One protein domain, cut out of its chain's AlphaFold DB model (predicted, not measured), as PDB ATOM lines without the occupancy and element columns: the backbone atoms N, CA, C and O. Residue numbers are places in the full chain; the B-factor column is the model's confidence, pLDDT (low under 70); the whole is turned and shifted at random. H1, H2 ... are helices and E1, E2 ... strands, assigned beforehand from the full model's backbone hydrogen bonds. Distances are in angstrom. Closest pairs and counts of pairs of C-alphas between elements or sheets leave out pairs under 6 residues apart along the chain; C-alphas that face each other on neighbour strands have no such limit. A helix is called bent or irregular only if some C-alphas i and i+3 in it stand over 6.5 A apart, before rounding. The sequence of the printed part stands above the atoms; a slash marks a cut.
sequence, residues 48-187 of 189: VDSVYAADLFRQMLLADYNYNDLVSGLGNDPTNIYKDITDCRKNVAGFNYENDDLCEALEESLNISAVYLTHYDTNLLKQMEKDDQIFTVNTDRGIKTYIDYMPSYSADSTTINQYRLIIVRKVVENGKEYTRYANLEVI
ATOM      1  N   VAL A  48      32.117 -14.560 -23.376       84.56
ATOM      2  CA  VAL A  48      31.355 -13.435 -23.935       84.56
ATOM      3  C   VAL A  48      31.330 -12.245 -22.977       84.56
ATOM      4  O   VAL A  48      31.490 -11.109 -23.423       84.56
ATOM      5  N   ASP A  49      31.197 -12.495 -21.675       87.94
ATOM      6  CA  ASP A  49      31.123 -11.433 -20.678       87.94
ATOM      7  C   ASP A  49      32.474 -10.730 -20.531       87.94
ATOM      8  O   ASP A  49      32.516  -9.514 -20.361       87.94
ATOM      9  N   SER A  50      33.587 -11.466 -20.588       90.06
ATOM     10  CA  SER A  50      34.933 -10.887 -20.505       90.06
ATOM     11  C   SER A  50      35.297 -10.100 -21.752       90.06
ATOM     12  O   SER A  50      35.858  -9.015 -21.631       90.06
ATOM     13  N   VAL A  51      34.909 -10.567 -22.938       90.50
ATOM     14  CA  VAL A  51      35.070  -9.779 -24.168       90.50
ATOM     15  C   VAL A  51      34.218  -8.508 -24.106       90.50
ATOM     16  O   VAL A  51      34.705  -7.431 -24.442       90.50
ATOM     17  N   TYR A  52      32.978  -8.598 -23.616       91.12
ATOM     18  CA  TYR A  52      32.108  -7.434 -23.435       91.12
ATOM     19  C   TYR A  52      32.673  -6.433 -22.415       91.12
ATOM     20  O   TYR A  52      32.701  -5.232 -22.674       91.12
ATOM     21  N   ALA A  53      33.187  -6.915 -21.284       91.31
ATOM     22  CA  ALA A  53      33.846  -6.074 -20.289       91.31
ATOM     23  C   ALA A  53      35.095  -5.383 -20.857       91.31
ATOM     24  O   ALA A  53      35.307  -4.198 -20.607       91.31
ATOM     25  N   ALA A  54      35.894  -6.098 -21.657       91.81
ATOM     26  CA  ALA A  54      37.054  -5.523 -22.333       91.81
ATOM     27  C   ALA A  54      36.637  -4.427 -23.318       91.81
ATOM     28  O   ALA A  54      37.321  -3.414 -23.432       91.81
ATOM     29  N   ASP A  55      35.517  -4.622 -24.014       92.31
ATOM     30  CA  ASP A  55      34.989  -3.668 -24.981       92.31
ATOM     31  C   ASP A  55      34.508  -2.383 -24.299       92.31
ATOM     32  O   ASP A  55      34.884  -1.294 -24.724       92.31
ATOM     33  N   LEU A  56      33.762  -2.504 -23.195       90.69
ATOM     34  CA  LEU A  56      33.336  -1.360 -22.384       90.69
ATOM     35  C   LEU A  56      34.529  -0.592 -21.808       90.69
ATOM     36  O   LEU A  56      34.579   0.633 -21.910       90.69
ATOM     37  N   PHE A  57      35.512  -1.305 -21.252       88.94
ATOM     38  CA  PHE A  57      36.713  -0.674 -20.712       88.94
ATOM     39  C   PHE A  57      37.519   0.020 -21.815       88.94
ATOM     40  O   PHE A  57      37.957   1.154 -21.651       88.94
ATOM     41  N   ARG A  58      37.651  -0.610 -22.991       89.19
ATOM     42  CA  ARG A  58      38.266   0.011 -24.171       89.19
ATOM     43  C   ARG A  58      37.522   1.278 -24.593       89.19
ATOM     44  O   ARG A  58      38.169   2.266 -24.918       89.19
ATOM     45  N   GLN A  59      36.191   1.255 -24.628       88.00
ATOM     46  CA  GLN A  59      35.395   2.428 -24.996       88.00
ATOM     47  C   GLN A  59      35.627   3.587 -24.024       88.00
ATOM     48  O   GLN A  59      35.865   4.699 -24.483       88.00
ATOM     49  N   MET A  60      35.643   3.320 -22.714       84.06
ATOM     50  CA  MET A  60      36.010   4.316 -21.701       84.06
ATOM     51  C   MET A  60      37.422   4.867 -21.958       84.06
ATOM     52  O   MET A  60      37.604   6.080 -22.039       84.06
ATOM     53  N   LEU A  61      38.409   3.990 -22.181       81.75
ATOM     54  CA  LEU A  61      39.785   4.398 -22.482       81.75
ATOM     55  C   LEU A  61      39.893   5.290 -23.730       81.75
ATOM     56  O   LEU A  61      40.746   6.167 -23.783       81.75
ATOM     57  N   LEU A  62      39.061   5.072 -24.748       81.25
ATOM     58  CA  LEU A  62      39.087   5.860 -25.983       81.25
ATOM     59  C   LEU A  62      38.256   7.147 -25.904       81.25
ATOM     60  O   LEU A  62      38.554   8.097 -26.624       81.25
ATOM     61  N   ALA A  63      37.209   7.172 -25.078       78.75
ATOM     62  CA  ALA A  63      36.315   8.318 -24.935       78.75
ATOM     63  C   ALA A  63      36.881   9.381 -23.985       78.75
ATOM     64  O   ALA A  63      36.829  10.569 -24.299       78.75
ATOM     65  N   ASP A  64      37.435   8.952 -22.848       68.38
ATOM     66  CA  ASP A  64      37.824   9.852 -21.760       68.38
ATOM     67  C   ASP A  64      39.317  10.206 -21.752       68.38
ATOM     68  O   ASP A  64      39.723  11.134 -21.048       68.38
ATOM     69  N   TYR A  65      40.145   9.516 -22.548       69.25
ATOM     70  CA  TYR A  65      41.596   9.710 -22.547       69.25
ATOM     71  C   TYR A  65      42.132  10.162 -23.893       69.25
ATOM     72  O   TYR A  65      41.716   9.731 -24.968       69.25
ATOM     73  N   ASN A  66      43.184  10.970 -23.818       73.00
ATOM     74  CA  ASN A  66      44.052  11.185 -24.955       73.00
ATOM     75  C   ASN A  66      44.817   9.887 -25.245       73.00
ATOM     76  O   ASN A  66      45.688   9.479 -24.474       73.00
ATOM     77  N   TYR A  67      44.506   9.259 -26.379       75.31
ATOM     78  CA  TYR A  67      45.161   8.039 -26.853       75.31
ATOM     79  C   TYR A  67      46.692   8.116 -26.768       75.31
ATOM     80  O   TYR A  67      47.335   7.162 -26.339       75.31
ATOM     81  N   ASN A  68      47.278   9.272 -27.098       77.69
ATOM     82  CA  ASN A  68      48.727   9.472 -27.059       77.69
ATOM     83  C   ASN A  68      49.306   9.384 -25.637       77.69
ATOM     84  O   ASN A  68      50.418   8.890 -25.462       77.69
ATOM     85  N   ASP A  69      48.553   9.821 -24.627       76.31
ATOM     86  CA  ASP A  69      48.969   9.768 -23.223       76.31
ATOM     87  C   ASP A  69      48.749   8.365 -22.637       76.31
ATOM     88  O   ASP A  69      49.594   7.857 -21.893       76.31
ATOM     89  N   LEU A  70      47.673   7.682 -23.045       76.94
ATOM     90  CA  LEU A  70      47.425   6.280 -22.703       76.94
ATOM     91  C   LEU A  70      48.594   5.389 -23.142       76.94
ATOM     92  O   LEU A  70      49.133   4.619 -22.340       76.94
ATOM     93  N   VAL A  71      49.029   5.551 -24.392       78.75
ATOM     94  CA  VAL A  71      50.106   4.756 -24.999       78.75
ATOM     95  C   VAL A  71      51.502   5.322 -24.713       78.75
ATOM     96  O   VAL A  71      52.511   4.705 -25.057       78.75
ATOM     97  N   SER A  72      51.592   6.478 -24.045       75.88
ATOM     98  CA  SER A  72      52.873   7.044 -23.621       75.88
ATOM     99  C   SER A  72      53.607   6.067 -22.693       75.88
ATOM    100  O   SER A  72      53.014   5.437 -21.809       75.88
ATOM    101  N   GLY A  73      54.907   5.891 -22.935       70.69
ATOM    102  CA  GLY A  73      55.735   4.883 -22.262       70.69
ATOM    103  C   GLY A  73      55.758   3.518 -22.960       70.69
ATOM    104  O   GLY A  73      56.783   2.855 -22.907       70.69
ATOM    105  N   LEU A  74      54.718   3.154 -23.712       75.50
ATOM    106  CA  LEU A  74      54.654   1.980 -24.605       75.50
ATOM    107  C   LEU A  74      55.092   2.323 -26.045       75.50
ATOM    108  O   LEU A  74      54.640   1.722 -27.016       75.50
ATOM    109  N   GLY A  75      55.891   3.377 -26.223       62.94
ATOM    110  CA  GLY A  75      56.361   3.822 -27.540       62.94
ATOM    111  C   GLY A  75      57.400   2.873 -28.151       62.94
ATOM    112  O   GLY A  75      57.555   1.743 -27.713       62.94
ATOM    113  N   ASN A  76      58.170   3.346 -29.135       57.00
ATOM    114  CA  ASN A  76      59.206   2.577 -29.859       57.00
ATOM    115  C   ASN A  76      60.352   1.994 -28.992       57.00
ATOM    116  O   ASN A  76      61.356   1.552 -29.548       57.00
ATOM    117  N   ASP A  77      60.259   2.050 -27.663       60.72
ATOM    118  CA  ASP A  77      61.231   1.463 -26.751       60.72
ATOM    119  C   ASP A  77      60.899  -0.026 -26.521       60.72
ATOM    120  O   ASP A  77      59.936  -0.339 -25.818       60.72
ATOM    121  N   PRO A  78      61.693  -0.962 -27.074       56.16
ATOM    122  CA  PRO A  78      61.447  -2.398 -26.957       56.16
ATOM    123  C   PRO A  78      61.595  -2.936 -25.524       56.16
ATOM    124  O   PRO A  78      61.335  -4.114 -25.293       56.16
ATOM    125  N   THR A  79      62.023  -2.112 -24.562       63.06
ATOM    126  CA  THR A  79      62.095  -2.497 -23.146       63.06
ATOM    127  C   THR A  79      60.756  -2.360 -22.412       63.06
ATOM    128  O   THR A  79      60.552  -3.036 -21.404       63.06
ATOM    129  N   ASN A  80      59.812  -1.567 -22.934       75.38
ATOM    130  CA  ASN A  80      58.486  -1.369 -22.343       75.38
ATOM    131  C   ASN A  80      57.433  -2.212 -23.074       75.38
ATOM    132  O   ASN A  80      56.681  -1.724 -23.906       75.38
ATOM    133  N   ILE A  81      57.385  -3.507 -22.762       82.56
ATOM    134  CA  ILE A  81      56.581  -4.494 -23.512       82.56
ATOM    135  C   ILE A  81      55.092  -4.443 -23.166       82.56
ATOM    136  O   ILE A  81      54.224  -4.759 -23.988       82.56
ATOM    137  N   TYR A  82      54.792  -4.072 -21.927       86.00
ATOM    138  CA  TYR A  82      53.440  -3.847 -21.449       86.00
ATOM    139  C   TYR A  82      53.430  -2.695 -20.443       86.00
ATOM    140  O   TYR A  82      54.434  -2.406 -19.791       86.00
ATOM    141  N   LYS A  83      52.274  -2.055 -20.307       85.31
ATOM    142  CA  LYS A  83      51.967  -1.066 -19.279       85.31
ATOM    143  C   LYS A  83      50.827  -1.609 -18.440       85.31
ATOM    144  O   LYS A  83      49.776  -1.961 -18.973       85.31
ATOM    145  N   ASP A  84      51.051  -1.690 -17.139       86.12
ATOM    146  CA  ASP A  84      49.999  -2.000 -16.182       86.12
ATOM    147  C   ASP A  84      49.148  -0.747 -15.968       86.12
ATOM    148  O   ASP A  84      49.640   0.268 -15.475       86.12
ATOM    149  N   ILE A  85      47.885  -0.804 -16.378       84.38
ATOM    150  CA  ILE A  85      46.905   0.273 -16.205       84.38
ATOM    151  C   ILE A  85      45.763  -0.159 -15.278       84.38
ATOM    152  O   ILE A  85      44.699   0.445 -15.313       84.38
ATOM    153  N   THR A  86      45.995  -1.178 -14.444       84.44
ATOM    154  CA  THR A  86      45.046  -1.640 -13.418       84.44
ATOM    155  C   THR A  86      44.696  -0.537 -12.429       84.44
ATOM    156  O   THR A  86      43.595  -0.498 -11.919       84.44
ATOM    157  N   ASP A  87      45.642   0.351 -12.119       78.44
ATOM    158  CA  ASP A  87      45.344   1.569 -11.371       78.44
ATOM    159  C   ASP A  87      45.274   2.730 -12.363       78.44
ATOM    160  O   ASP A  87      46.274   3.398 -12.660       78.44
ATOM    161  N   CYS A  88      44.069   2.937 -12.892       71.62
ATOM    162  CA  CYS A  88      43.719   4.043 -13.776       71.62
ATOM    163  C   CYS A  88      44.271   5.393 -13.282       71.62
ATOM    164  O   CYS A  88      44.824   6.157 -14.077       71.62
ATOM    165  N   ARG A  89      44.190   5.665 -11.971       66.56
ATOM    166  CA  ARG A  89      44.552   6.956 -11.363       66.56
ATOM    167  C   ARG A  89      46.051   7.221 -11.389       66.56
ATOM    168  O   ARG A  89      46.484   8.361 -11.550       66.56
ATOM    169  N   LYS A  90      46.862   6.182 -11.179       65.12
ATOM    170  CA  LYS A  90      48.324   6.321 -11.043       65.12
ATOM    171  C   LYS A  90      49.075   6.137 -12.350       65.12
ATOM    172  O   LYS A  90      50.142   6.727 -12.523       65.12
ATOM    173  N   ASN A  91      48.546   5.312 -13.247       63.41
ATOM    174  CA  ASN A  91      49.329   4.789 -14.362       63.41
ATOM    175  C   ASN A  91      49.012   5.470 -15.702       63.41
ATOM    176  O   ASN A  91      49.691   5.202 -16.698       63.41
ATOM    177  N   VAL A  92      48.037   6.386 -15.741       63.19
ATOM    178  CA  VAL A  92      47.671   7.144 -16.946       63.19
ATOM    179  C   VAL A  92      47.755   8.651 -16.678       63.19
ATOM    180  O   VAL A  92      46.945   9.226 -15.957       63.19
ATOM    181  N   ALA A  93      48.769   9.304 -17.255       55.78
ATOM    182  CA  ALA A  93      48.942  10.751 -17.156       55.78
ATOM    183  C   ALA A  93      47.811  11.482 -17.904       55.78
ATOM    184  O   ALA A  93      47.443  11.078 -19.003       55.78
ATOM    185  N   GLY A  94      47.275  12.558 -17.319       53.78
ATOM    186  CA  GLY A  94      46.162  13.326 -17.901       53.78
ATOM    187  C   GLY A  94      44.780  13.000 -17.325       53.78
ATOM    188  O   GLY A  94      43.795  13.581 -17.771       53.78
ATOM    189  N   PHE A  95      44.703  12.126 -16.314       55.44
ATOM    190  CA  PHE A  95      43.482  11.916 -15.541       55.44
ATOM    191  C   PHE A  95      43.041  13.220 -14.864       55.44
ATOM    192  O   PHE A  95      43.735  13.756 -13.996       55.44
ATOM    193  N   ASN A  96      41.887  13.747 -15.273       50.09
ATOM    194  CA  ASN A  96      41.199  14.794 -14.529       50.09
ATOM    195  C   ASN A  96      40.377  14.132 -13.417       50.09
ATOM    196  O   ASN A  96      39.599  13.221 -13.681       50.09
ATOM    197  N   TYR A  97      40.524  14.648 -12.197       46.66
ATOM    198  CA  TYR A  97      39.912  14.172 -10.945       46.66
ATOM    199  C   TYR A  97      38.377  13.969 -10.981       46.66
ATOM    200  O   TYR A  97      37.828  13.377 -10.062       46.66
ATOM    201  N   GLU A  98      37.665  14.465 -12.002       52.53
ATOM    202  CA  GLU A  98      36.208  14.295 -12.161       52.53
ATOM    203  C   GLU A  98      35.807  12.941 -12.785       52.53
ATOM    204  O   GLU A  98      34.684  12.493 -12.569       52.53
ATOM    205  N   ASN A  99      36.713  12.260 -13.502       55.78
ATOM    206  CA  ASN A  99      36.464  10.946 -14.126       55.78
ATOM    207  C   ASN A  99      36.978   9.760 -13.282       55.78
ATOM    208  O   ASN A  99      36.843   8.605 -13.693       55.78
ATOM    209  N   ASP A 100      37.555  10.029 -12.104       60.66
ATOM    210  CA  ASP A 100      38.100   9.022 -11.176       60.66
ATOM    211  C   ASP A 100      37.048   8.005 -10.718       60.66
ATOM    212  O   ASP A 100      37.386   6.854 -10.446       60.66
ATOM    213  N   ASP A 101      35.781   8.417 -10.664       68.56
ATOM    214  CA  ASP A 101      34.672   7.553 -10.267       68.56
ATOM    215  C   ASP A 101      34.310   6.540 -11.362       68.56
ATOM    216  O   ASP A 101      33.840   5.451 -11.049       68.56
ATOM    217  N   LEU A 102      34.523   6.858 -12.648       77.56
ATOM    218  CA  LEU A 102      34.047   6.011 -13.746       77.56
ATOM    219  C   LEU A 102      34.923   4.773 -13.957       77.56
ATOM    220  O   LEU A 102      34.377   3.683 -14.123       77.56
ATOM    221  N   CYS A 103      36.255   4.918 -13.939       80.31
ATOM    222  CA  CYS A 103      37.137   3.760 -14.102       80.31
ATOM    223  C   CYS A 103      36.997   2.792 -12.921       80.31
ATOM    224  O   CYS A 103      36.772   1.607 -13.148       80.31
ATOM    225  N   GLU A 104      37.012   3.284 -11.677       82.44
ATOM    226  CA  GLU A 104      36.810   2.420 -10.505       82.44
ATOM    227  C   GLU A 104      35.416   1.789 -10.496       82.44
ATOM    228  O   GLU A 104      35.289   0.587 -10.267       82.44
ATOM    229  N   ALA A 105      34.365   2.548 -10.833       84.44
ATOM    230  CA  ALA A 105      33.021   1.986 -10.940       84.44
ATOM    231  C   ALA A 105      32.933   0.900 -12.020       84.44
ATOM    232  O   ALA A 105      32.220  -0.086 -11.834       84.44
ATOM    233  N   LEU A 106      33.645   1.049 -13.143       86.19
ATOM    234  CA  LEU A 106      33.712   0.023 -14.180       86.19
ATOM    235  C   LEU A 106      34.532  -1.186 -13.731       86.19
ATOM    236  O   LEU A 106      34.097  -2.311 -13.967       86.19
ATOM    237  N   GLU A 107      35.667  -0.993 -13.065       88.38
ATOM    238  CA  GLU A 107      36.471  -2.091 -12.523       88.38
ATOM    239  C   GLU A 107      35.681  -2.912 -11.503       88.38
ATOM    240  O   GLU A 107      35.611  -4.138 -11.621       88.38
ATOM    241  N   GLU A 108      35.004  -2.246 -10.567       88.94
ATOM    242  CA  GLU A 108      34.148  -2.888  -9.571       88.94
ATOM    243  C   GLU A 108      32.927  -3.550 -10.217       88.94
ATOM    244  O   GLU A 108      32.657  -4.730  -9.982       88.94
ATOM    245  N   SER A 109      32.200  -2.835 -11.083       89.00
ATOM    246  CA  SER A 109      30.988  -3.362 -11.721       89.00
ATOM    247  C   SER A 109      31.283  -4.536 -12.652       89.00
ATOM    248  O   SER A 109      30.436  -5.420 -12.813       89.00
ATOM    249  N   LEU A 110      32.447  -4.543 -13.304       90.12
ATOM    250  CA  LEU A 110      32.853  -5.598 -14.228       90.12
ATOM    251  C   LEU A 110      33.724  -6.663 -13.549       90.12
ATOM    252  O   LEU A 110      34.051  -7.654 -14.207       90.12
ATOM    253  N   ASN A 111      34.050  -6.520 -12.259       91.44
ATOM    254  CA  ASN A 111      34.981  -7.373 -11.512       91.44
ATOM    255  C   ASN A 111      36.338  -7.540 -12.219       91.44
ATOM    256  O   ASN A 111      36.866  -8.654 -12.333       91.44
ATOM    257  N   ILE A 112      36.882  -6.444 -12.743       90.44
ATOM    258  CA  ILE A 112      38.215  -6.406 -13.341       90.44
ATOM    259  C   ILE A 112      39.238  -6.347 -12.207       90.44
ATOM    260  O   ILE A 112      39.147  -5.526 -11.304       90.44
ATOM    261  N   SER A 113      40.202  -7.264 -12.231       89.88
ATOM    262  CA  SER A 113      41.277  -7.334 -11.241       89.88
ATOM    263  C   SER A 113      42.613  -6.824 -11.762       89.88
ATOM    264  O   SER A 113      43.482  -6.516 -10.955       89.88
ATOM    265  N   ALA A 114      42.813  -6.838 -13.083       90.00
ATOM    266  CA  ALA A 114      44.008  -6.290 -13.710       90.00
ATOM    267  C   ALA A 114      43.741  -5.887 -15.159       90.00
ATOM    268  O   ALA A 114      42.953  -6.537 -15.853       90.00
ATOM    269  N   VAL A 115      44.446  -4.857 -15.617       89.94
ATOM    270  CA  VAL A 115      44.402  -4.376 -16.996       89.94
ATOM    271  C   VAL A 115      45.816  -4.087 -17.482       89.94
ATOM    272  O   VAL A 115      46.554  -3.307 -16.886       89.94
ATOM    273  N   TYR A 116      46.180  -4.690 -18.609       89.75
ATOM    274  CA  TYR A 116      47.474  -4.509 -19.249       89.75
ATOM    275  C   TYR A 116      47.288  -3.985 -20.665       89.75
ATOM    276  O   TYR A 116      46.508  -4.524 -21.446       89.75
ATOM    277  N   LEU A 117      48.050  -2.960 -21.013       89.00
ATOM    278  CA  LEU A 117      48.181  -2.482 -22.380       89.00
ATOM    279  C   LEU A 117      49.503  -3.002 -22.945       89.00
ATOM    280  O   LEU A 117      50.532  -2.920 -22.285       89.00
ATOM    281  N   THR A 118      49.497  -3.549 -24.152       88.88
ATOM    282  CA  THR A 118      50.697  -4.074 -24.817       88.88
ATOM    283  C   THR A 118      50.704  -3.675 -26.286       88.88
ATOM    284  O   THR A 118      49.683  -3.246 -26.827       88.88
ATOM    285  N   HIS A 119      51.854  -3.795 -26.945       86.44
ATOM    286  CA  HIS A 119      51.938  -3.628 -28.390       86.44
ATOM    287  C   HIS A 119      51.018  -4.613 -29.115       86.44
ATOM    288  O   HIS A 119      50.761  -5.721 -28.645       86.44
ATOM    289  N   TYR A 120      50.540  -4.222 -30.298       86.06
ATOM    290  CA  TYR A 120      49.756  -5.133 -31.124       86.06
ATOM    291  C   TYR A 120      50.539  -6.389 -31.507       86.06
ATOM    292  O   TYR A 120      49.977  -7.481 -31.477       86.06
ATOM    293  N   ASP A 121      51.832  -6.249 -31.820       85.81
ATOM    294  CA  ASP A 121      52.708  -7.405 -31.981       85.81
ATOM    295  C   ASP A 121      53.006  -8.045 -30.620       85.81
ATOM    296  O   ASP A 121      53.768  -7.535 -29.800       85.81
ATOM    297  N   THR A 122      52.395  -9.204 -30.403       87.31
ATOM    298  CA  THR A 122      52.502  -9.960 -29.146       87.31
ATOM    299  C   THR A 122      53.708 -10.899 -29.075       87.31
ATOM    300  O   THR A 122      53.896 -11.566 -28.059       87.31
ATOM    301  N   ASN A 123      54.525 -11.007 -30.128       87.81
ATOM    302  CA  ASN A 123      55.619 -11.981 -30.167       87.81
ATOM    303  C   ASN A 123      56.679 -11.692 -29.100       87.81
ATOM    304  O   ASN A 123      57.101 -12.610 -28.397       87.81
ATOM    305  N   LEU A 124      57.050 -10.419 -28.928       85.44
ATOM    306  CA  LEU A 124      58.009 -10.009 -27.900       85.44
ATOM    307  C   LEU A 124      57.453 -10.235 -26.485       85.44
ATOM    308  O   LEU A 124      58.166 -10.750 -25.628       85.44
ATOM    309  N   LEU A 125      56.167  -9.937 -26.261       88.38
ATOM    310  CA  LEU A 125      55.485 -10.205 -24.989       88.38
ATOM    311  C   LEU A 125      55.567 -11.684 -24.612       88.38
ATOM    312  O   LEU A 125      55.967 -12.021 -23.501       88.38
ATOM    313  N   LYS A 126      55.246 -12.573 -25.554       90.25
ATOM    314  CA  LYS A 126      55.323 -14.020 -25.342       90.25
ATOM    315  C   LYS A 126      56.746 -14.512 -25.127       90.25
ATOM    316  O   LYS A 126      56.962 -15.417 -24.331       90.25
ATOM    317  N   GLN A 127      57.714 -13.950 -25.848       88.31
ATOM    318  CA  GLN A 127      59.114 -14.320 -25.677       88.31
ATOM    319  C   GLN A 127      59.602 -13.957 -24.271       88.31
ATOM    320  O   GLN A 127      60.167 -14.800 -23.582       88.31
ATOM    321  N   MET A 128      59.332 -12.735 -23.817       86.44
ATOM    322  CA  MET A 128      59.775 -12.276 -22.500       86.44
ATOM    323  C   MET A 128      59.024 -12.949 -21.352       86.44
ATOM    324  O   MET A 128      59.581 -13.107 -20.266       86.44
ATOM    325  N   GLU A 129      57.782 -13.379 -21.583       87.81
ATOM    326  CA  GLU A 129      57.065 -14.255 -20.657       87.81
ATOM    327  C   GLU A 129      57.769 -15.613 -20.522       87.81
ATOM    328  O   GLU A 129      58.066 -16.020 -19.399       87.81
ATOM    329  N   LYS A 130      58.130 -16.253 -21.644       87.19
ATOM    330  CA  LYS A 130      58.854 -17.540 -21.671       87.19
ATOM    331  C   LYS A 130      60.235 -17.480 -21.039       87.19
ATOM    332  O   LYS A 130      60.665 -18.454 -20.427       87.19
ATOM    333  N   ASP A 131      60.908 -16.344 -21.181       86.62
ATOM    334  CA  ASP A 131      62.216 -16.086 -20.582       86.62
ATOM    335  C   ASP A 131      62.114 -15.676 -19.094       86.62
ATOM    336  O   ASP A 131      63.122 -15.305 -18.489       86.62
ATOM    337  N   ASP A 132      60.913 -15.728 -18.493       83.25
ATOM    338  CA  ASP A 132      60.627 -15.339 -17.105       83.25
ATOM    339  C   ASP A 132      61.080 -13.900 -16.768       83.25
ATOM    340  O   ASP A 132      61.458 -13.591 -15.636       83.25
ATOM    341  N   GLN A 133      61.032 -12.987 -17.744       82.25
ATOM    342  CA  GLN A 133      61.448 -11.587 -17.573       82.25
ATOM    343  C   GLN A 133      60.298 -10.669 -17.141       82.25
ATOM    344  O   GLN A 133      60.531  -9.600 -16.578       82.25
ATOM    345  N   ILE A 134      59.057 -11.091 -17.380       82.44
ATOM    346  CA  ILE A 134      57.830 -10.371 -17.023       82.44
ATOM    347  C   ILE A 134      56.879 -11.282 -16.235       82.44
ATOM    348  O   ILE A 134      57.001 -12.508 -16.285       82.44
ATOM    349  N   PHE A 135      55.937 -10.690 -15.487       80.69
ATOM    350  CA  PHE A 135      54.949 -11.427 -14.679       80.69
ATOM    351  C   PHE A 135      55.600 -12.440 -13.709       80.69
ATOM    352  O   PHE A 135      55.210 -13.606 -13.616       80.69
ATOM    353  N   THR A 136      56.686 -12.034 -13.044       66.81
ATOM    354  CA  THR A 136      57.553 -12.927 -12.252       66.81
ATOM    355  C   THR A 136      57.037 -13.207 -10.841       66.81
ATOM    356  O   THR A 136      57.561 -14.091 -10.160       66.81
ATOM    357  N   VAL A 137      55.998 -12.499 -10.387       66.25
ATOM    358  CA  VAL A 137      55.423 -12.690  -9.053       66.25
ATOM    359  C   VAL A 137      54.461 -13.882  -9.079       66.25
ATOM    360  O   VAL A 137      53.724 -14.101 -10.034       66.25
ATOM    361  N   ASN A 138      54.449 -14.699  -8.019       52.22
ATOM    362  CA  ASN A 138      53.666 -15.948  -7.960       52.22
ATOM    363  C   ASN A 138      52.140 -15.770  -8.137       52.22
ATOM    364  O   ASN A 138      51.448 -16.748  -8.430       52.22
ATOM    365  N   THR A 139      51.614 -14.554  -7.979       53.59
ATOM    366  CA  THR A 139      50.225 -14.171  -8.294       53.59
ATOM    367  C   THR A 139      49.914 -14.183  -9.794       53.59
ATOM    368  O   THR A 139      48.745 -14.251 -10.168       53.59
ATOM    369  N   ASP A 140      50.936 -14.239 -10.651       67.69
ATOM    370  CA  ASP A 140      50.818 -13.961 -12.085       67.69
ATOM    371  C   ASP A 140      50.853 -15.238 -12.951       67.69
ATOM    372  O   ASP A 140      50.837 -15.192 -14.182       67.69
ATOM    373  N   ARG A 141      50.839 -16.432 -12.337       76.62
ATOM    374  CA  ARG A 141      50.867 -17.713 -13.080       76.62
ATOM    375  C   ARG A 141      49.697 -17.853 -14.065       76.62
ATOM    376  O   ARG A 141      49.834 -18.480 -15.118       76.62
ATOM    377  N   GLY A 142      48.542 -17.289 -13.716       83.88
ATOM    378  CA  GLY A 142      47.363 -17.311 -14.574       83.88
ATOM    379  C   GLY A 142      47.545 -16.474 -15.843       83.88
ATOM    380  O   GLY A 142      47.280 -16.973 -16.935       83.88
ATOM    381  N   ILE A 143      48.063 -15.244 -15.710       86.81
ATOM    382  CA  ILE A 143      48.300 -14.356 -16.856       86.81
ATOM    383  C   ILE A 143      49.416 -14.895 -17.762       86.81
ATOM    384  O   ILE A 143      49.258 -14.878 -18.976       86.81
ATOM    385  N   LYS A 144      50.463 -15.501 -17.192       88.19
ATOM    386  CA  LYS A 144      51.505 -16.232 -17.936       88.19
ATOM    387  C   LYS A 144      50.937 -17.309 -18.857       88.19
ATOM    388  O   LYS A 144      51.133 -17.293 -20.068       88.19
ATOM    389  N   THR A 145      50.117 -18.188 -18.277       86.75
ATOM    390  CA  THR A 145      49.449 -19.267 -19.023       86.75
ATOM    391  C   THR A 145      48.552 -18.716 -20.135       86.75
ATOM    392  O   THR A 145      48.424 -19.328 -21.193       86.75
ATOM    393  N   TYR A 146      47.909 -17.571 -19.897       87.88
ATOM    394  CA  TYR A 146      47.080 -16.908 -20.895       87.88
ATOM    395  C   TYR A 146      47.908 -16.274 -22.024       87.88
ATOM    396  O   TYR A 146      47.544 -16.429 -23.185       87.88
ATOM    397  N   ILE A 147      49.031 -15.620 -21.715       89.62
ATOM    398  CA  ILE A 147      49.922 -14.997 -22.707       89.62
ATOM    399  C   ILE A 147      50.547 -16.043 -23.635       89.62
ATOM    400  O   ILE A 147      50.577 -15.829 -24.846       89.62
ATOM    401  N   ASP A 148      51.005 -17.182 -23.111       87.44
ATOM    402  CA  ASP A 148      51.505 -18.272 -23.964       87.44
ATOM    403  C   ASP A 148      50.396 -18.814 -24.881       87.44
ATOM    404  O   ASP A 148      50.630 -19.111 -26.055       87.44
ATOM    405  N   TYR A 149      49.164 -18.877 -24.363       84.69
ATOM    406  CA  TYR A 149      48.010 -19.405 -25.081       84.69
ATOM    407  C   TYR A 149      47.453 -18.478 -26.170       84.69
ATOM    408  O   TYR A 149      47.094 -18.963 -27.246       84.69
ATOM    409  N   MET A 150      47.302 -17.181 -25.885       85.88
ATOM    410  CA  MET A 150      46.582 -16.253 -26.764       85.88
ATOM    411  C   MET A 150      47.176 -16.263 -28.183       85.88
ATOM    412  O   MET A 150      48.349 -16.592 -28.342       85.88
ATOM    413  N   PRO A 151      46.438 -15.905 -29.245       84.62
ATOM    414  CA  PRO A 151      46.994 -15.890 -30.596       84.62
ATOM    415  C   PRO A 151      48.214 -14.967 -30.717       84.62
ATOM    416  O   PRO A 151      48.350 -13.989 -29.986       84.62
ATOM    417  N   SER A 152      49.134 -15.298 -31.625       85.56
ATOM    418  CA  SER A 152      50.177 -14.345 -32.012       85.56
ATOM    419  C   SER A 152      49.599 -13.375 -33.029       85.56
ATOM    420  O   SER A 152      49.130 -13.787 -34.089       85.56
ATOM    421  N   TYR A 153      49.651 -12.096 -32.698       83.56
ATOM    422  CA  TYR A 153      49.270 -11.008 -33.585       83.56
ATOM    423  C   TYR A 153      50.528 -10.359 -34.160       83.56
ATOM    424  O   TYR A 153      51.523 -10.214 -33.454       83.56
ATOM    425  N   SER A 154      50.478  -9.985 -35.435       80.00
ATOM    426  CA  SER A 154      51.529  -9.245 -36.138       80.00
ATOM    427  C   SER A 154      50.904  -8.025 -36.797       80.00
ATOM    428  O   SER A 154      49.907  -8.173 -37.507       80.00
ATOM    429  N   ALA A 155      51.457  -6.838 -36.563       68.44
ATOM    430  CA  ALA A 155      50.988  -5.634 -37.237       68.44
ATOM    431  C   ALA A 155      51.383  -5.683 -38.722       68.44
ATOM    432  O   ALA A 155      52.520  -6.033 -39.049       68.44
ATOM    433  N   ASP A 156      50.468  -5.309 -39.618       63.72
ATOM    434  CA  ASP A 156      50.848  -4.986 -40.993       63.72
ATOM    435  C   ASP A 156      51.710  -3.716 -40.978       63.72
ATOM    436  O   ASP A 156      51.475  -2.789 -40.198       63.72
ATOM    437  N   SER A 157      52.726  -3.660 -41.844       55.53
ATOM    438  CA  SER A 157      53.780  -2.626 -41.850       55.53
ATOM    439  C   SER A 157      53.297  -1.184 -42.079       55.53
ATOM    440  O   SER A 157      54.105  -0.257 -42.121       55.53
ATOM    441  N   THR A 158      51.993  -0.982 -42.248       54.09
ATOM    442  CA  THR A 158      51.348   0.275 -42.630       54.09
ATOM    443  C   THR A 158      50.660   1.000 -41.474       54.09
ATOM    444  O   THR A 158      50.345   2.180 -41.624       54.09
ATOM    445  N   THR A 159      50.460   0.360 -40.318       53.22
ATOM    446  CA  THR A 159      49.779   0.963 -39.159       53.22
ATOM    447  C   THR A 159      50.725   1.126 -37.977       53.22
ATOM    448  O   THR A 159      51.000   0.194 -37.225       53.22
ATOM    449  N   ILE A 160      51.233   2.346 -37.820       56.41
ATOM    450  CA  ILE A 160      52.042   2.777 -36.678       56.41
ATOM    451  C   ILE A 160      51.076   3.017 -35.498       56.41
ATOM    452  O   ILE A 160      50.025   3.619 -35.700       56.41
ATOM    453  N   ASN A 161      51.424   2.566 -34.286       65.50
ATOM    454  CA  ASN A 161      50.662   2.749 -33.032       65.50
ATOM    455  C   ASN A 161      49.371   1.919 -32.885       65.50
ATOM    456  O   ASN A 161      48.331   2.471 -32.542       65.50
ATOM    457  N   GLN A 162      49.423   0.603 -33.099       78.56
ATOM    458  CA  GLN A 162      48.356  -0.310 -32.665       78.56
ATOM    459  C   GLN A 162      48.730  -0.978 -31.340       78.56
ATOM    460  O   GLN A 162      49.863  -1.444 -31.169       78.56
ATOM    461  N   TYR A 163      47.763  -1.079 -30.431       86.31
ATOM    462  CA  TYR A 163      47.938  -1.712 -29.126       86.31
ATOM    463  C   TYR A 163      46.863  -2.768 -28.881       86.31
ATOM    464  O   TYR A 163      45.829  -2.805 -29.552       86.31
ATOM    465  N   ARG A 164      47.105  -3.647 -27.911       89.25
ATOM    466  CA  ARG A 164      46.106  -4.580 -27.392       89.25
ATOM    467  C   ARG A 164      45.906  -4.351 -25.909       89.25
ATOM    468  O   ARG A 164      46.863  -4.221 -25.149       89.25
ATOM    469  N   LEU A 165      44.643  -4.326 -25.522       91.00
ATOM    470  CA  LEU A 165      44.197  -4.357 -24.146       91.00
ATOM    471  C   LEU A 165      44.045  -5.816 -23.737       91.00
ATOM    472  O   LEU A 165      43.404  -6.589 -24.446       91.00
ATOM    473  N   ILE A 166      44.603  -6.180 -22.593       92.19
ATOM    474  CA  ILE A 166      44.377  -7.456 -21.928       92.19
ATOM    475  C   ILE A 166      43.724  -7.144 -20.592       92.19
ATOM    476  O   ILE A 166      44.279  -6.386 -19.801       92.19
ATOM    477  N   ILE A 167      42.571  -7.745 -20.327       91.81
ATOM    478  CA  ILE A 167      41.917  -7.629 -19.026       91.81
ATOM    479  C   ILE A 167      41.913  -8.971 -18.307       91.81
ATOM    480  O   ILE A 167      41.837 -10.039 -18.923       91.81
ATOM    481  N   VAL A 168      41.960  -8.900 -16.985       91.81
ATOM    482  CA  VAL A 168      41.821 -10.032 -16.077       91.81
ATOM    483  C   VAL A 168      40.611  -9.767 -15.203       91.81
ATOM    484  O   VAL A 168      40.504  -8.703 -14.598       91.81
ATOM    485  N   ARG A 169      39.699 -10.734 -15.133       90.75
ATOM    486  CA  ARG A 169      38.450 -10.621 -14.380       90.75
ATOM    487  C   ARG A 169      38.284 -11.763 -13.400       90.75
ATOM    488  O   ARG A 169      38.745 -12.881 -13.642       90.75
ATOM    489  N   LYS A 170      37.562 -11.493 -12.320       90.00
ATOM    490  CA  LYS A 170      37.130 -12.495 -11.347       90.00
ATOM    491  C   LYS A 170      35.640 -12.752 -11.518       90.00
ATOM    492  O   LYS A 170      34.829 -11.840 -11.420       90.00
ATOM    493  N   VAL A 171      35.279 -14.003 -11.770       88.12
ATOM    494  CA  VAL A 171      33.895 -14.426 -11.999       88.12
ATOM    495  C   VAL A 171      33.538 -15.512 -10.997       88.12
ATOM    496  O   VAL A 171      34.290 -16.467 -10.817       88.12
ATOM    497  N   VAL A 172      32.387 -15.382 -10.340       87.06
ATOM    498  CA  VAL A 172      31.891 -16.392  -9.399       87.06
ATOM    499  C   VAL A 172      30.844 -17.256 -10.094       87.06
ATOM    500  O   VAL A 172      29.742 -16.802 -10.380       87.06
ATOM    501  N   GLU A 173      31.167 -18.527 -10.322       84.12
ATOM    502  CA  GLU A 173      30.245 -19.516 -10.885       84.12
ATOM    503  C   GLU A 173      30.028 -20.633  -9.861       84.12
ATOM    504  O   GLU A 173      30.980 -21.231  -9.355       84.12
ATOM    505  N   ASN A 174      28.769 -20.939  -9.529       85.94
ATOM    506  CA  ASN A 174      28.414 -22.000  -8.575       85.94
ATOM    507  C   ASN A 174      29.142 -21.893  -7.215       85.94
ATOM    508  O   ASN A 174      29.534 -22.902  -6.626       85.94
ATOM    509  N   GLY A 175      29.357 -20.665  -6.729       85.94
ATOM    510  CA  GLY A 175      30.037 -20.394  -5.457       85.94
ATOM    511  C   GLY A 175      31.559 -20.577  -5.485       85.94
ATOM    512  O   GLY A 175      32.184 -20.569  -4.428       85.94
ATOM    513  N   LYS A 176      32.162 -20.749  -6.668       86.81
ATOM    514  CA  LYS A 176      33.617 -20.795  -6.857       86.81
ATOM    515  C   LYS A 176      34.076 -19.591  -7.668       86.81
ATOM    516  O   LYS A 176      33.465 -19.264  -8.680       86.81
ATOM    517  N   GLU A 177      35.155 -18.960  -7.221       85.50
ATOM    518  CA  GLU A 177      35.813 -17.880  -7.955       85.50
ATOM    519  C   GLU A 177      36.704 -18.467  -9.053       85.50
ATOM    520  O   GLU A 177      37.500 -19.381  -8.822       85.50
ATOM    521  N   TYR A 178      36.561 -17.924 -10.253       86.06
ATOM    522  CA  TYR A 178      37.360 -18.241 -11.416       86.06
ATOM    523  C   TYR A 178      37.975 -16.969 -11.978       86.06
ATOM    524  O   TYR A 178      37.321 -15.934 -12.068       86.06
ATOM    525  N   THR A 179      39.220 -17.072 -12.430       87.94
ATOM    526  CA  THR A 179      39.844 -16.011 -13.216       87.94
ATOM    527  C   THR A 179      39.519 -16.217 -14.690       87.94
ATOM    528  O   THR A 179      39.672 -17.324 -15.223       87.94
ATOM    529  N   ARG A 180      39.050 -15.152 -15.333       89.19
ATOM    530  CA  ARG A 180      38.810 -15.060 -16.771       89.19
ATOM    531  C   ARG A 180      39.707 -13.984 -17.358       89.19
ATOM    532  O   ARG A 180      40.188 -13.101 -16.649       89.19
ATOM    533  N   TYR A 181      39.938 -14.099 -18.651       90.19
ATOM    534  CA  TYR A 181      40.791 -13.205 -19.408       90.19
ATOM    535  C   TYR A 181      39.999 -12.731 -20.622       90.19
ATOM    536  O   TYR A 181      38.948 -13.290 -20.934       90.19
ATOM    537  N   ALA A 182      40.462 -11.666 -21.250       90.69
ATOM    538  CA  ALA A 182      40.062 -11.297 -22.597       90.69
ATOM    539  C   ALA A 182      41.124 -10.363 -23.163       90.69
ATOM    540  O   ALA A 182      41.846  -9.696 -22.414       90.69
ATOM    541  N   ASN A 183      41.224 -10.308 -24.487       90.50
ATOM    542  CA  ASN A 183      42.028  -9.297 -25.152       90.50
ATOM    543  C   ASN A 183      41.280  -8.663 -26.322       90.50
ATOM    544  O   ASN A 183      40.547  -9.334 -27.046       90.50
ATOM    545  N   LEU A 184      41.506  -7.370 -26.525       90.06
ATOM    546  CA  LEU A 184      40.938  -6.607 -27.628       90.06
ATOM    547  C   LEU A 184      41.973  -5.654 -28.201       90.06
ATOM    548  O   LEU A 184      42.850  -5.159 -27.499       90.06
ATOM    549  N   GLU A 185      41.853  -5.377 -29.491       88.62
ATOM    550  CA  GLU A 185      42.622  -4.311 -30.117       88.62
ATOM    551  C   GLU A 185      42.145  -2.937 -29.641       88.62
ATOM    552  O   GLU A 185      40.947  -2.709 -29.435       88.62
ATOM    553  N   VAL A 186      43.103  -2.029 -29.482       85.12
ATOM    554  CA  VAL A 186      42.894  -0.612 -29.198       85.12
ATOM    555  C   VAL A 186      43.505   0.153 -30.363       85.12
ATOM    556  O   VAL A 186      44.722   0.152 -30.555       85.12
ATOM    557  N   ILE A 187      42.638   0.753 -31.174       77.19
ATOM    558  CA  ILE A 187      43.006   1.502 -32.372       77.19
ATOM    559  C   ILE A 187      42.338   2.868 -32.262       77.19
ATOM    560  O   ILE A 187      41.140   2.950 -31.989       77.19
TER     561      ILE A 187
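Overview. This is residues 48 to 187 of the 189 residues of an uncharacterized protein of Firmicutes bacterium (UniProt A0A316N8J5). A twisted sheet of four strands, E1 to E4, has two helices, H1 and H4, side by side over one face, while a helical hairpin of H5 and H6 only grazes the sheet through H6. The long hairpin E3 and E4 makes much of the sheet's length, and its turn at Gly 175 lies far from the long link at Thr 158; the short helices H2 and H3 follow H1 and E1. The 140 printed residues hold six named helices and four named strands, in the order H1 H2 E1 H3 H4 E2 H5 H6 E3 E4. The sheet's order is E1 E2 E3 E4, antiparallel throughout, and the class is mixed, helices and strands. The whole is compact, with a radius of gyration of the C-alphas of 14.9 A and spans of 43 by 34 by 26 A.

Arrangement. In the sheet, E3, residues 163 to 173, and E4, residues 176 to 186, form a hairpin at 161 degrees between their directions, with N 165 and O 184 within hydrogen-bond range at 2.8 A. The inner strand E2, residues 112 to 119, is antiparallel to E3 at 159 degrees, and N 116 and O 166 are 2.8 A apart. The edge strand E1, residues 82 to 84, is antiparallel to E2 at 153 degrees, with N 83 and O 117 at 2.8 A. H1, residues 48 to 64, makes two layers with the sheet, a helix on one face of it. Its height over the sheet is 8.1 A, and it lies over E3 and E4, slantwise to the strands at 41 degrees to E3 on the local plane. The closest C-alphas of H1 and E4 are those of Val 51 and Ala 182, 5.4 A apart. H4, residues 100 to 110, is on the same face of the sheet as H1, and its height over the sheet is 11.0 A; it lies over E2 and, with 2 of its C-alphas falling on E3, is only just not over E3. H1 touches H4 with residues 53 to 60 alone, at a shallow tilt of 8 degrees, opposite ways; their closest C-alphas, those of Ala 53 and Leu 110, are 6.2 A apart. H3, residues 88 to 91, touches H4, with the C-alphas of Cys 88 and Cys 103 closest at 6.6 A; it is only just not on the sheet, with 4 pairs of C-alphas within 10 A. H2, residues 67 to 70, is not on the sheet and is close but not clearly touching H1, the C-alphas of Leu 61 and Tyr 67 being closest at 7.8 A. H6, residues 138 to 149, is irregular, with C-alphas 139 and 142 at 7.6 A, and only grazes the sheet with residues 142 to 147. H5, residues 123 to 130, forms a helical hairpin with H6, which touches it with residues 144 to 148 alone at a steep tilt of 43 degrees; the C-alphas of Lys 126 and Asp 148 are closest at 5.9 A. H1 is apart from H5 and H6. In H1 and H5 every O i to N i+4 pair is within hydrogen-bond range, in H4 6 of 7 and in H6 6 of 8, while H2 and H3 are too short for such a pair.

Along the chain. H1 begins at C-alpha 48, (31.355, -13.435, -23.935), and is 24.3 A from first to last C-alpha. E4 is 31.5 A long and ends at C-alpha 186, (42.894, -0.612, -29.198); E3 is 31.0 A long. E2, 20.6 A, begins at C-alpha 112, (38.215, -6.406, -13.341). H6 measures 18.4 A, H4 15.8 A and H5 10.7 A.

Size, cuts and confidence. The C-alphas of Thr 158 and Gly 175 are the two farthest apart, at 47.6 A. The printed part has no cut. The links H2 to E1 and H6 to E3 are long. The mean pLDDT of the printed part is 79.7; residues 64 to 65, 75 to 79, 89 to 101, 136 to 140 and 155 to 161 are under 70.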